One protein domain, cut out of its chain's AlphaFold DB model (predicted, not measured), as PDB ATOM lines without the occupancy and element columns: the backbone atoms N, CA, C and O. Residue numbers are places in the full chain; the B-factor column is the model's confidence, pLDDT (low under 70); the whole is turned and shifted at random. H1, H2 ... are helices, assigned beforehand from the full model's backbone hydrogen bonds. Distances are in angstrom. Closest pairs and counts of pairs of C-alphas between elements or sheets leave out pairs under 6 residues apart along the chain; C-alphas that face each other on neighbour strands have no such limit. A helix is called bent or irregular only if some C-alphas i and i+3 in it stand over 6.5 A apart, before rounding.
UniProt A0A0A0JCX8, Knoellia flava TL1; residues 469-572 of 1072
ATOM      1  N   LEU A 469       5.913 -17.172 -57.794       75.19
ATOM      2  CA  LEU A 469       5.123 -18.004 -56.877       75.19
ATOM      3  C   LEU A 469       3.968 -17.223 -56.212       75.19
ATOM      4  O   LEU A 469       3.670 -17.411 -55.038       75.19
ATOM      5  N   THR A 470       3.305 -16.339 -56.971       77.56
ATOM      6  CA  THR A 470       2.329 -15.368 -56.446       77.56
ATOM      7  C   THR A 470       1.185 -16.023 -55.677       77.56
ATOM      8  O   THR A 470       0.797 -15.525 -54.628       77.56
ATOM      9  N   MET A 471       0.658 -17.153 -56.160       78.19
ATOM     10  CA  MET A 471      -0.410 -17.878 -55.456       78.19
ATOM     11  C   MET A 471       0.084 -18.483 -54.141       78.19
ATOM     12  O   MET A 471      -0.606 -18.385 -53.132       78.19
ATOM     13  N   THR A 472       1.296 -19.046 -54.134       80.31
ATOM     14  CA  THR A 472       1.940 -19.550 -52.915       80.31
ATOM     15  C   THR A 472       2.129 -18.421 -51.906       80.31
ATOM     16  O   THR A 472       1.758 -18.573 -50.748       80.31
ATOM     17  N   TRP A 473       2.647 -17.272 -52.347       87.31
ATOM     18  CA  TRP A 473       2.839 -16.103 -51.489       87.31
ATOM     19  C   TRP A 473       1.511 -15.610 -50.899       87.31
ATOM     20  O   TRP A 473       1.404 -15.479 -49.683       87.31
ATOM     21  N   ARG A 474       0.464 -15.446 -51.724       84.31
ATOM     22  CA  ARG A 474      -0.876 -15.040 -51.259       84.31
ATOM     23  C   ARG A 474      -1.465 -16.007 -50.238       84.31
ATOM     24  O   ARG A 474      -1.962 -15.570 -49.209       84.31
ATOM     25  N   ALA A 475      -1.367 -17.312 -50.487       85.31
ATOM     26  CA  ALA A 475      -1.861 -18.328 -49.559       85.31
ATOM     27  C   ALA A 475      -1.106 -18.315 -48.217       85.31
ATOM     28  O   ALA A 475      -1.691 -18.574 -47.165       85.31
ATOM     29  N   LEU A 476       0.197 -18.015 -48.237       92.62
ATOM     30  CA  LEU A 476       0.994 -17.863 -47.021       92.62
ATOM     31  C   LEU A 476       0.629 -16.591 -46.254       92.62
ATOM     32  O   LEU A 476       0.526 -16.656 -45.029       92.62
ATOM     33  N   VAL A 477       0.412 -15.475 -46.959       93.56
ATOM     34  CA  VAL A 477      -0.051 -14.213 -46.368       93.56
ATOM     35  C   VAL A 477      -1.404 -14.408 -45.711       93.56
ATOM     36  O   VAL A 477      -1.520 -14.131 -44.526       93.56
ATOM     37  N   ASP A 478      -2.387 -14.960 -46.420       90.94
ATOM     38  CA  ASP A 478      -3.726 -15.221 -45.884       90.94
ATOM     39  C   ASP A 478      -3.678 -16.077 -44.605       90.94
ATOM     40  O   ASP A 478      -4.240 -15.713 -43.569       90.94
ATOM     41  N   ARG A 479      -2.891 -17.161 -44.625       94.25
ATOM     42  CA  ARG A 479      -2.706 -18.050 -43.467       94.25
ATOM     43  C   ARG A 479      -2.026 -17.368 -42.275       94.25
ATOM     44  O   ARG A 479      -2.313 -17.734 -41.138       94.25
ATOM     45  N   ALA A 480      -1.081 -16.461 -42.513       95.44
ATOM     46  CA  ALA A 480      -0.371 -15.739 -41.454       95.44
ATOM     47  C   ALA A 480      -1.182 -14.545 -40.922       95.44
ATOM     48  O   ALA A 480      -1.159 -14.265 -39.727       95.44
ATOM     49  N   LEU A 481      -1.923 -13.874 -41.803       95.38
ATOM     50  CA  LEU A 481      -2.688 -12.666 -41.519       95.38
ATOM     51  C   LEU A 481      -4.017 -12.969 -40.818       95.38
ATOM     52  O   LEU A 481      -4.384 -12.238 -39.904       95.38
ATOM     53  N   SER A 482      -4.709 -14.051 -41.187       95.00
ATOM     54  CA  SER A 482      -6.016 -14.429 -40.620       95.00
ATOM     55  C   SER A 482      -6.074 -14.410 -39.080       95.00
ATOM     56  O   SER A 482      -6.897 -13.670 -38.539       95.00
ATOM     57  N   PRO A 483      -5.202 -15.129 -38.335       96.06
ATOM     58  CA  PRO A 483      -5.262 -15.125 -36.870       96.06
ATOM     59  C   PRO A 483      -4.932 -13.755 -36.257       96.06
ATOM     60  O   PRO A 483      -5.440 -13.419 -35.189       96.06
ATOM     61  N   VAL A 484      -4.094 -12.958 -36.929       95.75
ATOM     62  CA  VAL A 484      -3.735 -11.603 -36.488       95.75
ATOM     63  C   VAL A 484      -4.922 -10.660 -36.669       95.75
ATOM     64  O   VAL A 484      -5.261  -9.921 -35.749       95.75
ATOM     65  N   LEU A 485      -5.606 -10.722 -37.815       94.75
ATOM     66  CA  LEU A 485      -6.812  -9.933 -38.060       94.75
ATOM     67  C   LEU A 485      -7.944 -10.306 -37.109       94.75
ATOM     68  O   LEU A 485      -8.608  -9.409 -36.606       94.75
ATOM     69  N   GLU A 486      -8.155 -11.593 -36.820       95.19
ATOM     70  CA  GLU A 486      -9.163 -12.018 -35.840       95.19
ATOM     71  C   GLU A 486      -8.935 -11.387 -34.460       95.19
ATOM     72  O   GLU A 486      -9.895 -10.965 -33.810       95.19
ATOM     73  N   ASP A 487      -7.681 -11.299 -34.006       95.50
ATOM     74  CA  ASP A 487      -7.348 -10.639 -32.742       95.50
ATOM     75  C   ASP A 487      -7.534  -9.117 -32.810       95.50
ATOM     76  O   ASP A 487      -8.167  -8.529 -31.928       95.50
ATOM     77  N   LEU A 488      -7.063  -8.482 -33.887       94.75
ATOM     78  CA  LEU A 488      -7.211  -7.040 -34.090       94.75
ATOM     79  C   LEU A 488      -8.684  -6.628 -34.169       94.75
ATOM     80  O   LEU A 488      -9.089  -5.697 -33.475       94.75
ATOM     81  N   TYR A 489      -9.509  -7.333 -34.946       94.69
ATOM     82  CA  TYR A 489     -10.948  -7.070 -35.033       94.69
ATOM     83  C   TYR A 489     -11.647  -7.290 -33.691       94.69
ATOM     84  O   TYR A 489     -12.550  -6.533 -33.342       94.69
ATOM     85  N   ARG A 490     -11.220  -8.278 -32.894       95.50
ATOM     86  CA  ARG A 490     -11.771  -8.497 -31.548       95.50
ATOM     87  C   ARG A 490     -11.479  -7.326 -30.606       95.50
ATOM     88  O   ARG A 490     -12.321  -7.006 -29.771       95.50
ATOM     89  N   ARG A 491     -10.296  -6.715 -30.714       95.62
ATOM     90  CA  ARG A 491      -9.831  -5.634 -29.827       95.62
ATOM     91  C   ARG A 491     -10.275  -4.240 -30.272       95.62
ATOM     92  O   ARG A 491     -10.631  -3.430 -29.424       95.62
ATOM     93  N   PHE A 492     -10.256  -3.971 -31.576       93.88
ATOM     94  CA  PHE A 492     -10.424  -2.630 -32.151       93.88
ATOM     95  C   PHE A 492     -11.609  -2.521 -33.127       93.88
ATOM     96  O   PHE A 492     -11.935  -1.427 -33.584       93.88
ATOM     97  N   GLY A 493     -12.285  -3.632 -33.436       91.44
ATOM     98  CA  GLY A 493     -13.499  -3.651 -34.248       91.44
ATOM     99  C   GLY A 493     -13.323  -3.019 -35.629       91.44
ATOM    100  O   GLY A 493     -12.368  -3.289 -36.353       91.44
ATOM    101  N   ASP A 494     -14.270  -2.158 -35.975       86.00
ATOM    102  CA  ASP A 494     -14.427  -1.504 -37.276       86.00
ATOM    103  C   ASP A 494     -13.332  -0.481 -37.642       86.00
ATOM    104  O   ASP A 494     -13.334   0.041 -38.765       86.00
ATOM    105  N   GLU A 495     -12.432  -0.165 -36.707       88.25
ATOM    106  CA  GLU A 495     -11.264   0.694 -36.941       88.25
ATOM    107  C   GLU A 495     -10.136  -0.045 -37.681       88.25
ATOM    108  O   GLU A 495      -9.256   0.592 -38.262       88.25
ATOM    109  N   VAL A 496     -10.165  -1.383 -37.698       92.25
ATOM    110  CA  VAL A 496      -9.171  -2.212 -38.390       92.25
ATOM    111  C   VAL A 496      -9.430  -2.201 -39.906       92.25
ATOM    112  O   VAL A 496     -10.550  -2.500 -40.337       92.25
ATOM    113  N   PRO A 497      -8.413  -1.911 -40.744       91.31
ATOM    114  CA  PRO A 497      -8.552  -1.934 -42.203       91.31
ATOM    115  C   PRO A 497      -9.003  -3.291 -42.744       91.31
ATOM    116  O   PRO A 497      -8.681  -4.329 -42.165       91.31
ATOM    117  N   ALA A 498      -9.701  -3.297 -43.882       89.50
ATOM    118  CA  ALA A 498     -10.194  -4.532 -44.486       89.50
ATOM    119  C   ALA A 498      -9.045  -5.447 -44.951       89.50
ATOM    120  O   ALA A 498      -8.000  -4.975 -45.398       89.50
ATOM    121  N   ALA A 499      -9.253  -6.767 -44.916       86.75
ATOM    122  CA  ALA A 499      -8.214  -7.761 -45.226       86.75
ATOM    123  C   ALA A 499      -7.529  -7.564 -46.600       86.75
ATOM    124  O   ALA A 499      -6.317  -7.728 -46.716       86.75
ATOM    125  N   TYR A 500      -8.267  -7.151 -47.637       84.44
ATOM    126  CA  TYR A 500      -7.686  -6.894 -48.965       84.44
ATOM    127  C   TYR A 500      -6.758  -5.661 -48.992       84.44
ATOM    128  O   TYR A 500      -5.849  -5.586 -49.819       84.44
ATOM    129  N   GLU A 501      -6.970  -4.688 -48.097       90.25
ATOM    130  CA  GLU A 501      -6.099  -3.512 -47.961       90.25
ATOM    131  C   GLU A 501      -4.774  -3.897 -47.286       90.25
ATOM    132  O   GLU A 501      -3.722  -3.390 -47.677       90.25
ATOM    133  N   TRP A 502      -4.817  -4.847 -46.343       92.81
ATOM    134  CA  TRP A 502      -3.628  -5.448 -45.734       92.81
ATOM    135  C   TRP A 502      -2.789  -6.224 -46.744       92.81
ATOM    136  O   TRP A 502      -1.577  -6.035 -46.778       92.81
ATOM    137  N   GLU A 503      -3.402  -7.067 -47.585       87.88
ATOM    138  CA  GLU A 503      -2.663  -7.823 -48.609       87.88
ATOM    139  C   GLU A 503      -1.854  -6.877 -49.508       87.88
ATOM    140  O   GLU A 503      -0.659  -7.088 -49.726       87.88
ATOM    141  N   ARG A 504      -2.482  -5.785 -49.963       86.69
ATOM    142  CA  ARG A 504      -1.818  -4.760 -50.774       86.69
ATOM    143  C   ARG A 504      -0.680  -4.073 -50.019       86.69
ATOM    144  O   ARG A 504       0.397  -3.908 -50.584       86.69
ATOM    145  N   HIS A 505      -0.908  -3.684 -48.765       91.81
ATOM    146  CA  HIS A 505       0.118  -3.056 -47.935       91.81
ATOM    147  C   HIS A 505       1.331  -3.980 -47.725       91.81
ATOM    148  O   HIS A 505       2.469  -3.576 -47.960       91.81
ATOM    149  N   LEU A 506       1.090  -5.242 -47.358       93.94
ATOM    150  CA  LEU A 506       2.133  -6.250 -47.162       93.94
ATOM    151  C   LEU A 506       2.911  -6.517 -48.452       93.94
ATOM    152  O   LEU A 506       4.131  -6.661 -48.405       93.94
ATOM    153  N   GLN A 507       2.228  -6.547 -49.600       89.25
ATOM    154  CA  GLN A 507       2.876  -6.688 -50.901       89.25
ATOM    155  C   GLN A 507       3.786  -5.491 -51.204       89.25
ATOM    156  O   GLN A 507       4.931  -5.686 -51.599       89.25
ATOM    157  N   GLU A 508       3.317  -4.260 -50.987       88.38
ATOM    158  CA  GLU A 508       4.110  -3.046 -51.224       88.38
ATOM    159  C   GLU A 508       5.343  -2.978 -50.303       88.38
ATOM    160  O   GLU A 508       6.429  -2.600 -50.747       88.38
ATOM    161  N   VAL A 509       5.213  -3.395 -49.038       92.06
ATOM    162  CA  VAL A 509       6.350  -3.502 -48.109       92.06
ATOM    163  C   VAL A 509       7.319  -4.607 -48.544       92.06
ATOM    164  O   VAL A 509       8.526  -4.366 -48.585       92.06
ATOM    165  N   TRP A 510       6.814  -5.792 -48.907       91.75
ATOM    166  CA  TRP A 510       7.630  -6.903 -49.410       91.75
ATOM    167  C   TRP A 510       8.429  -6.488 -50.646       91.75
ATOM    168  O   TRP A 510       9.646  -6.659 -50.684       91.75
ATOM    169  N   GLU A 511       7.761  -5.901 -51.641       87.06
ATOM    170  CA  GLU A 511       8.389  -5.417 -52.869       87.06
ATOM    171  C   GLU A 511       9.408  -4.315 -52.581       87.06
ATOM    172  O   GLU A 511      10.480  -4.318 -53.177       87.06
ATOM    173  N   SER A 512       9.124  -3.399 -51.650       87.19
ATOM    174  CA  SER A 512      10.084  -2.373 -51.234       87.19
ATOM    175  C   SER A 512      11.347  -2.990 -50.626       87.19
ATOM    176  O   SER A 512      12.453  -2.642 -51.034       87.19
ATOM    177  N   LEU A 513      11.217  -3.950 -49.706       88.81
ATOM    178  CA  LEU A 513      12.367  -4.636 -49.109       88.81
ATOM    179  C   LEU A 513      13.171  -5.415 -50.160       88.81
ATOM    180  O   LEU A 513      14.388  -5.250 -50.258       88.81
ATOM    181  N   ALA A 514      12.484  -6.219 -50.973       84.56
ATOM    182  CA  ALA A 514      13.077  -7.024 -52.033       84.56
ATOM    183  C   ALA A 514      13.829  -6.165 -53.056       84.56
ATOM    184  O   ALA A 514      15.004  -6.406 -53.337       84.56
ATOM    185  N   ASN A 515      13.173  -5.121 -53.572       80.12
ATOM    186  CA  ASN A 515      13.767  -4.226 -54.557       80.12
ATOM    187  C   ASN A 515      14.959  -3.463 -53.981       80.12
ATOM    188  O   ASN A 515      15.840  -3.131 -54.748       80.12
ATOM    189  N   ASN A 516      15.036  -3.216 -52.669       79.88
ATOM    190  CA  ASN A 516      16.164  -2.522 -52.032       79.88
ATOM    191  C   ASN A 516      17.290  -3.457 -51.542       79.88
ATOM    192  O   ASN A 516      18.124  -3.074 -50.705       79.88
ATOM    193  N   GLY A 517      17.334  -4.688 -52.064       77.88
ATOM    194  CA  GLY A 517      18.386  -5.654 -51.760       77.88
ATOM    195  C   GLY A 517      18.361  -6.106 -50.299       77.88
ATOM    196  O   GLY A 517      19.410  -6.284 -49.681       77.88
ATOM    197  N   VAL A 518      17.183  -6.249 -49.695       85.81
ATOM    198  CA  VAL A 518      17.048  -6.969 -48.423       85.81
ATOM    199  C   VAL A 518      16.861  -8.449 -48.756       85.81
ATOM    200  O   VAL A 518      16.010  -8.804 -49.568       85.81
ATOM    201  N   ASP A 519      17.673  -9.319 -48.151       87.38
ATOM    202  CA  ASP A 519      17.408 -10.760 -48.248       87.38
ATOM    203  C   ASP A 519      16.228 -11.076 -47.354       87.38
ATOM    204  O   ASP A 519      16.279 -10.851 -46.143       87.38
ATOM    205  N   LEU A 520      15.162 -11.540 -47.986       88.19
ATOM    206  CA  LEU A 520      13.934 -11.867 -47.294       88.19
ATOM    207  C   LEU A 520      13.948 -13.315 -46.837       88.19
ATOM    208  O   LEU A 520      13.359 -13.625 -45.811       88.19
ATOM    209  N   LEU A 521      14.591 -14.202 -47.595       87.31
ATOM    210  CA  LEU A 521      14.424 -15.636 -47.410       87.31
ATOM    211  C   LEU A 521      15.501 -16.248 -46.522       87.31
ATOM    212  O   LEU A 521      15.191 -17.233 -45.863       87.31
ATOM    213  N   ASP A 522      16.719 -15.699 -46.490       84.06
ATOM    214  CA  ASP A 522      17.874 -16.283 -45.790       84.06
ATOM    215  C   ASP A 522      18.033 -17.783 -46.099       84.06
ATOM    216  O   ASP A 522      17.794 -18.684 -45.284       84.06
ATOM    217  N   PHE A 523      18.457 -18.087 -47.326       80.56
ATOM    218  CA  PHE A 523      18.671 -19.473 -47.750       80.56
ATOM    219  C   PHE A 523      19.808 -20.185 -47.005       80.56
ATOM    220  O   PHE A 523      19.910 -21.408 -47.107       80.56
ATOM    221  N   ALA A 524      20.645 -19.462 -46.252       76.12
ATOM    222  CA  ALA A 524      21.673 -20.065 -45.410       76.12
ATOM    223  C   ALA A 524      21.091 -20.683 -44.124       76.12
ATOM    224  O   ALA A 524      21.768 -21.491 -43.487       76.12
ATOM    225  N   GLY A 525      19.840 -20.360 -43.769       64.56
ATOM    226  CA  GLY A 525      19.131 -20.976 -42.650       64.56
ATOM    227  C   GLY A 525      19.616 -20.504 -41.279       64.56
ATOM    228  O   GLY A 525      19.596 -21.287 -40.332       64.56
ATOM    229  N   THR A 526      20.050 -19.246 -41.166       65.94
ATOM    230  CA  THR A 526      20.443 -18.634 -39.884       65.94
ATOM    231  C   THR A 526      19.240 -18.283 -39.003       65.94
ATOM    232  O   THR A 526      19.395 -18.149 -37.791       65.94
ATOM    233  N   GLY A 527      18.037 -18.235 -39.589       57.12
ATOM    234  CA  GLY A 527      16.761 -18.260 -38.865       57.12
ATOM    235  C   GLY A 527      16.332 -16.919 -38.267       57.12
ATOM    236  O   GLY A 527      15.646 -16.910 -37.251       57.12
ATOM    237  N   SER A 528      16.751 -15.794 -38.851       62.03
ATOM    238  CA  SER A 528      16.548 -14.451 -38.282       62.03
ATOM    239  C   SER A 528      15.504 -13.578 -38.999       62.03
ATOM    240  O   SER A 528      15.304 -12.432 -38.595       62.03
ATOM    241  N   GLY A 529      14.808 -14.096 -40.019       67.69
ATOM    242  CA  GLY A 529      13.910 -13.291 -40.857       67.69
ATOM    243  C   GLY A 529      14.656 -12.180 -41.619       67.69
ATOM    244  O   GLY A 529      15.889 -12.183 -41.672       67.69
ATOM    245  N   PRO A 530      13.947 -11.215 -42.232       81.56
ATOM    246  CA  PRO A 530      14.603 -10.095 -42.897       81.56
ATOM    247  C   PRO A 530      15.304  -9.196 -41.869       81.56
ATOM    248  O   PRO A 530      14.685  -8.639 -40.960       81.56
ATOM    249  N   VAL A 531      16.615  -9.021 -42.038       82.94
ATOM    250  CA  VAL A 531      17.437  -8.165 -41.175       82.94
ATOM    251  C   VAL A 531      17.237  -6.703 -41.581       82.94
ATOM    252  O   VAL A 531      17.932  -6.187 -42.456       82.94
ATOM    253  N   VAL A 532      16.249  -6.048 -40.965       87.56
ATOM    254  CA  VAL A 532      15.868  -4.650 -41.217       87.56
ATOM    255  C   VAL A 532      15.424  -3.960 -39.926       87.56
ATOM    256  O   VAL A 532      14.816  -4.577 -39.052       87.56
ATOM    257  N   ALA A 533      15.713  -2.666 -39.796       88.00
ATOM    258  CA  ALA A 533      15.120  -1.836 -38.756       88.00
ATOM    259  C   ALA A 533      13.667  -1.503 -39.139       88.00
ATOM    260  O   ALA A 533      13.422  -0.727 -40.065       88.00
ATOM    261  N   TRP A 534      12.712  -2.112 -38.430       87.19
ATOM    262  CA  TRP A 534      11.272  -2.042 -38.720       87.19
ATOM    263  C   TRP A 534      10.599  -0.711 -38.362       87.19
ATOM    264  O   TRP A 534       9.479  -0.471 -38.807       87.19
ATOM    265  N   GLY A 535      11.272   0.158 -37.605       84.88
ATOM    266  CA  GLY A 535      10.693   1.411 -37.108       84.88
ATOM    267  C   GLY A 535       9.698   1.200 -35.961       84.88
ATOM    268  O   GLY A 535       9.576   0.099 -35.430       84.88
ATOM    269  N   ASP A 536       9.014   2.274 -35.569       80.88
ATOM    270  CA  ASP A 536       7.980   2.277 -34.527       80.88
ATOM    271  C   ASP A 536       6.877   3.283 -34.899       80.88
ATOM    272  O   ASP A 536       7.108   4.213 -35.676       80.88
ATOM    273  N   SER A 537       5.664   3.109 -34.374       81.19
ATOM    274  CA  SER A 537       4.539   3.986 -34.704       81.19
ATOM    275  C   SER A 537       4.422   5.171 -33.738       81.19
ATOM    276  O   SER A 537       4.361   4.958 -32.527       81.19
ATOM    277  N   PRO A 538       4.268   6.420 -34.229       75.50
ATOM    278  CA  PRO A 538       3.944   7.570 -33.381       75.50
ATOM    279  C   PRO A 538       2.460   7.616 -32.963       75.50
ATOM    280  O   PRO A 538       2.061   8.530 -32.242       75.50
ATOM    281  N   GLY A 539       1.629   6.696 -33.470       81.06
ATOM    282  CA  GLY A 539       0.178   6.693 -33.291       81.06
ATOM    283  C   GLY A 539      -0.321   6.044 -31.993       81.06
ATOM    284  O   GLY A 539       0.431   5.763 -31.061       81.06
ATOM    285  N   GLY A 540      -1.638   5.815 -31.937       87.25
ATOM    286  CA  GLY A 540      -2.310   5.156 -30.811       87.25
ATOM    287  C   GLY A 540      -1.978   3.662 -30.682       87.25
ATOM    288  O   GLY A 540      -1.119   3.128 -31.383       87.25
ATOM    289  N   GLU A 541      -2.671   2.959 -29.781       91.31
ATOM    290  CA  GLU A 541      -2.475   1.512 -29.568       91.31
ATOM    291  C   GLU A 541      -2.668   0.701 -30.859       91.31
ATOM    292  O   GLU A 541      -1.775  -0.058 -31.225       91.31
ATOM    293  N   LEU A 542      -3.754   0.947 -31.606       91.75
ATOM    294  CA  LEU A 542      -4.014   0.285 -32.889       91.75
ATOM    295  C   LEU A 542      -2.862   0.482 -33.888       91.75
ATOM    296  O   LEU A 542      -2.471  -0.464 -34.560       91.75
ATOM    297  N   SER A 543      -2.270   1.677 -33.976       91.25
ATOM    298  CA  SER A 543      -1.171   1.933 -34.917       91.25
ATOM    299  C   SER A 543       0.090   1.130 -34.582       91.25
ATOM    300  O   SER A 543       0.730   0.599 -35.487       91.25
ATOM    301  N   ARG A 544       0.423   0.982 -33.292       91.62
ATOM    302  CA  ARG A 544       1.544   0.133 -32.841       91.62
ATOM    303  C   ARG A 544       1.285  -1.350 -33.101       91.62
ATOM    304  O   ARG A 544       2.193  -2.072 -33.513       91.62
ATOM    305  N   GLU A 545       0.045  -1.789 -32.917       94.00
ATOM    306  CA  GLU A 545      -0.381  -3.153 -33.240       94.00
ATOM    307  C   GLU A 545      -0.323  -3.419 -34.750       94.00
ATOM    308  O   GLU A 545       0.141  -4.476 -35.163       94.00
ATOM    309  N   VAL A 546      -0.680  -2.443 -35.594       93.44
ATOM    310  CA  VAL A 546      -0.564  -2.563 -37.057       93.44
ATOM    311  C   VAL A 546       0.893  -2.707 -37.509       93.44
ATOM    312  O   VAL A 546       1.197  -3.564 -38.345       93.44
ATOM    313  N   VAL A 547       1.814  -1.921 -36.939       92.75
ATOM    314  CA  VAL A 547       3.256  -2.058 -37.218       92.75
ATOM    315  C   VAL A 547       3.768  -3.436 -36.783       92.75
ATOM    316  O   VAL A 547       4.422  -4.126 -37.567       92.75
ATOM    317  N   SER A 548       3.403  -3.875 -35.575       93.06
ATOM    318  CA  SER A 548       3.804  -5.179 -35.028       93.06
ATOM    319  C   SER A 548       3.246  -6.348 -35.848       93.06
ATOM    320  O   SER A 548       3.972  -7.291 -36.166       93.06
ATOM    321  N   ALA A 549       1.976  -6.267 -36.255       94.62
ATOM    322  CA  ALA A 549       1.316  -7.232 -37.127       94.62
ATOM    323  C   ALA A 549       2.012  -7.334 -38.489       94.62
ATOM    324  O   ALA A 549       2.272  -8.437 -38.967       94.62
ATOM    325  N   THR A 550       2.374  -6.197 -39.089       94.56
ATOM    326  CA  THR A 550       3.090  -6.142 -40.372       94.56
ATOM    327  C   THR A 550       4.437  -6.862 -40.286       94.56
ATOM    328  O   THR A 550       4.727  -7.733 -41.109       94.56
ATOM    329  N   GLN A 551       5.234  -6.565 -39.253       93.19
ATOM    330  CA  GLN A 551       6.513  -7.236 -39.004       93.19
ATOM    331  C   GLN A 551       6.335  -8.747 -38.787       93.19
ATOM    332  O   GLN A 551       7.055  -9.554 -39.386       93.19
ATOM    333  N   LEU A 552       5.379  -9.139 -37.939       93.25
ATOM    334  CA  LEU A 552       5.119 -10.537 -37.599       93.25
ATOM    335  C   LEU A 552       4.714 -11.350 -38.832       93.25
ATOM    336  O   LEU A 552       5.300 -12.402 -39.097       93.25
ATOM    337  N   VAL A 553       3.736 -10.857 -39.595       95.19
ATOM    338  CA  VAL A 553       3.212 -11.541 -40.782       95.19
ATOM    339  C   VAL A 553       4.305 -11.695 -41.836       95.19
ATOM    340  O   VAL A 553       4.514 -12.805 -42.322       95.19
ATOM    341  N   LEU A 554       5.058 -10.635 -42.151       93.81
ATOM    342  CA  LEU A 554       6.126 -10.710 -43.154       93.81
ATOM    343  C   LEU A 554       7.248 -11.672 -42.747       93.81
ATOM    344  O   LEU A 554       7.737 -12.418 -43.593       93.81
ATOM    345  N   THR A 555       7.611 -11.711 -41.461       91.56
ATOM    346  CA  THR A 555       8.625 -12.646 -40.945       91.56
ATOM    347  C   THR A 555       8.159 -14.100 -41.083       91.56
ATOM    348  O   THR A 555       8.889 -14.938 -41.609       91.56
ATOM    349  N   GLN A 556       6.912 -14.402 -40.700       92.12
ATOM    350  CA  GLN A 556       6.345 -15.749 -40.845       92.12
ATOM    351  C   GLN A 556       6.198 -16.176 -42.310       92.12
ATOM    352  O   GLN A 556       6.444 -17.337 -42.657       92.12
ATOM    353  N   VAL A 557       5.773 -15.250 -43.177       93.94
ATOM    354  CA  VAL A 557       5.644 -15.496 -44.616       93.94
ATOM    355  C   VAL A 557       7.011 -15.797 -45.211       93.94
ATOM    356  O   VAL A 557       7.132 -16.792 -45.914       93.94
ATOM    357  N   ALA A 558       8.042 -15.015 -44.892       92.06
ATOM    358  CA  ALA A 558       9.395 -15.213 -45.395       92.06
ATOM    359  C   ALA A 558       9.954 -16.616 -45.093       92.06
ATOM    360  O   ALA A 558      10.391 -17.324 -46.006       92.06
ATOM    361  N   GLU A 559       9.867 -17.061 -43.836       89.50
ATOM    362  CA  GLU A 559      10.357 -18.380 -43.418       89.50
ATOM    363  C   GLU A 559       9.669 -19.526 -44.166       89.50
ATOM    364  O   GLU A 559      10.325 -20.441 -44.674       89.50
ATOM    365  N   ARG A 560       8.334 -19.476 -44.255       92.00
ATOM    366  CA  ARG A 560       7.539 -20.504 -44.939       92.00
ATOM    367  C   ARG A 560       7.729 -20.445 -46.449       92.00
ATOM    368  O   ARG A 560       7.803 -21.485 -47.100       92.00
ATOM    369  N   PHE A 561       7.853 -19.245 -47.004       92.56
ATOM    370  CA  PHE A 561       8.035 -19.047 -48.433       92.56
ATOM    371  C   PHE A 561       9.385 -19.586 -48.903       92.56
ATOM    372  O   PHE A 561       9.439 -20.220 -49.954       92.56
ATOM    373  N   ARG A 562      10.449 -19.466 -48.093       91.50
ATOM    374  CA  ARG A 562      11.730 -20.148 -48.349       91.50
ATOM    375  C   ARG A 562      11.550 -21.664 -48.468       91.50
ATOM    376  O   ARG A 562      12.083 -22.269 -49.398       91.50
ATOM    377  N   VAL A 563      10.823 -22.285 -47.535       90.75
ATOM    378  CA  VAL A 563      10.581 -23.740 -47.543       90.75
ATOM    379  C   VAL A 563       9.836 -24.157 -48.810       90.75
ATOM    380  O   VAL A 563      10.255 -25.100 -49.477       90.75
ATOM    381  N   GLU A 564       8.795 -23.417 -49.188       89.69
ATOM    382  CA  GLU A 564       8.050 -23.660 -50.428       89.69
ATOM    383  C   GLU A 564       8.909 -23.464 -51.684       89.69
ATOM    384  O   GLU A 564       8.823 -24.262 -52.617       89.69
ATOM    385  N   CYS A 565       9.793 -22.462 -51.702       88.56
ATOM    386  CA  CYS A 565      10.740 -22.258 -52.800       88.56
ATOM    387  C   CYS A 565      11.643 -23.487 -53.002       88.56
ATOM    388  O   CYS A 565      11.819 -23.967 -54.126       88.56
ATOM    389  N   LEU A 566      12.185 -24.039 -51.909       90.12
ATOM    390  CA  LEU A 566      13.011 -25.248 -51.951       90.12
ATOM    391  C   LEU A 566      12.191 -26.488 -52.340       90.12
ATOM    392  O   LEU A 566      12.642 -27.279 -53.167       90.12
ATOM    393  N   ALA A 567      10.977 -26.651 -51.810       86.25
ATOM    394  CA  ALA A 567      10.110 -27.782 -52.141       86.25
ATOM    395  C   ALA A 567       9.712 -27.793 -53.627       86.25
ATOM    396  O   ALA A 567       9.761 -28.832 -54.284       86.25
ATOM    397  N   GLN A 568       9.374 -26.627 -54.179       82.44
ATOM    398  CA  GLN A 568       8.942 -26.473 -55.571       82.44
ATOM    399  C   GLN A 568      10.106 -26.287 -56.554       82.44
ATOM    400  O   GLN A 568       9.873 -26.158 -57.762       82.44
ATOM    401  N   GLN A 569      11.347 -26.260 -56.051       85.06
ATOM    402  CA  GLN A 569      12.562 -25.994 -56.826       85.06
ATOM    403  C   GLN A 569      12.401 -24.733 -57.689       85.06
ATOM    404  O   GLN A 569      12.685 -24.721 -58.891       85.06
ATOM    405  N   ALA A 570      11.880 -23.674 -57.071       81.69
ATOM    406  CA  ALA A 570      11.578 -22.412 -57.721       81.69
ATOM    407  C   ALA A 570      11.916 -21.236 -56.800       81.69
ATOM    408  O   ALA A 570      11.666 -21.310 -55.606       81.69
ATOM    409  N   THR A 571      12.460 -20.150 -57.346       83.88
ATOM    410  CA  THR A 571      12.781 -18.946 -56.562       83.88
ATOM    411  C   THR A 571      12.304 -17.672 -57.264       83.88
ATOM    412  O   THR A 571      12.389 -17.590 -58.498       83.88
ATOM    413  N   PRO A 572      11.810 -16.670 -56.522       82.31
ATOM    414  CA  PRO A 572      11.569 -15.334 -57.047       82.31
ATOM    415  C   PRO A 572      12.844 -14.683 -57.598       82.31
ATOM    416  O   PRO A 572      13.956 -14.935 -57.135       82.31
TER     417      PRO A 572
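This is residues 469 to 572 of the 1072 residues of a protein of Knoellia flava TL1 (UniProt A0A0A0JCX8). Two long helices, H1 and H3, lie side by side and run opposite ways, and a shorter helix, H2, crosses one side of this pair at a steep angle. A long stretch with no named element, residues 516 to 540, winds along the outside from the end of H2 back to the start of H3, while the two ends of the printed part, Leu 469 and Pro 572, come near each other, their C-alphas 7.0 A apart, by the start of H1 and the end of H3. The printed part has 104 residues with three named helices, in the order H1, H2, H3, and no named strand; the class is all helix. The whole is compact, with a radius of gyration of the C-alphas of 14.1 A, and its outline is elongated, with spans of 41 by 26 by 21 A.

The printed part begins at Leu 469, and H1 follows at once with residues 470 to 495. Its first C-alpha, that of Thr 470, is at (2.329, -15.368, -56.446), and its first and last C-alphas are 28.7 A apart. H1 has a kink of 85 degrees near residue 489. It is irregular: C-alphas 491 and 494 are 9.7 A apart, against about 5 A in a regular helix, and its line is a rough one. After a tight link of 3 residues comes H2, residues 499 to 515, with C-alpha 499 at (-8.214, -7.761, -45.226) and 24.1 A from its first C-alpha to its last. Residues 516 to 540 hold no named element. H3, residues 541 to 567, is the longest helix by residues, with 27, and measures 39.1 A from first to last C-alpha. Its last C-alpha, that of Ala 567, is at (10.110, -27.782, -52.141), and the printed part ends at Pro 572.

H1 and H3 touch, with 17 pairs of C-alphas within 8 A. Their closest C-alphas are those of Ala 480 and Val 553, 5.6 A apart. Their lines stand at a shallow tilt of 20 degrees, opposite ways, and their centres are 10.5 A apart. H2 touches H1 with 4 pairs of C-alphas within 8 A, the closest being those of Val 477 and Glu 503, 7.3 A apart. H1 touches H2 with residues 474 to 485 alone, and H2 touches H1 with residues 499 to 503 alone. The two run opposite ways at a steep tilt of 53 degrees. H2 and H3 only just touch, with 3 pairs of C-alphas within 8 A, through residues 506 to 510 alone of H2 and residues 550 to 554 alone of H3. Their closest C-alphas are those of Leu 506 and Thr 550, 6.9 A apart, and they run the same way at a steep tilt of 64 degrees. The helix packing is mostly crossed, but only just: one of the three touching pairs is at a shallow tilt. Along the backbones of H2 and H3 every O i to N i+4 pair is within hydrogen-bond range; in H1 it is 18 of 22.

The two C-alphas farthest apart are those of Gly 540 and Gln 569, at 43.2 A, whereas the first and last printed C-alphas, of Leu 469 and Pro 572, are 7.0 A apart. The printed part has no cut. The link from H1 to H2 is tight, and the link from H2 to H3 is long, with 25 residues whose C-alphas lie 10 to 21 A from the mean of all C-alphas. The mean pLDDT of the printed part is 87.5, and the model's confidence is low, under 70, at residues 525 to 529, which belong to that long link.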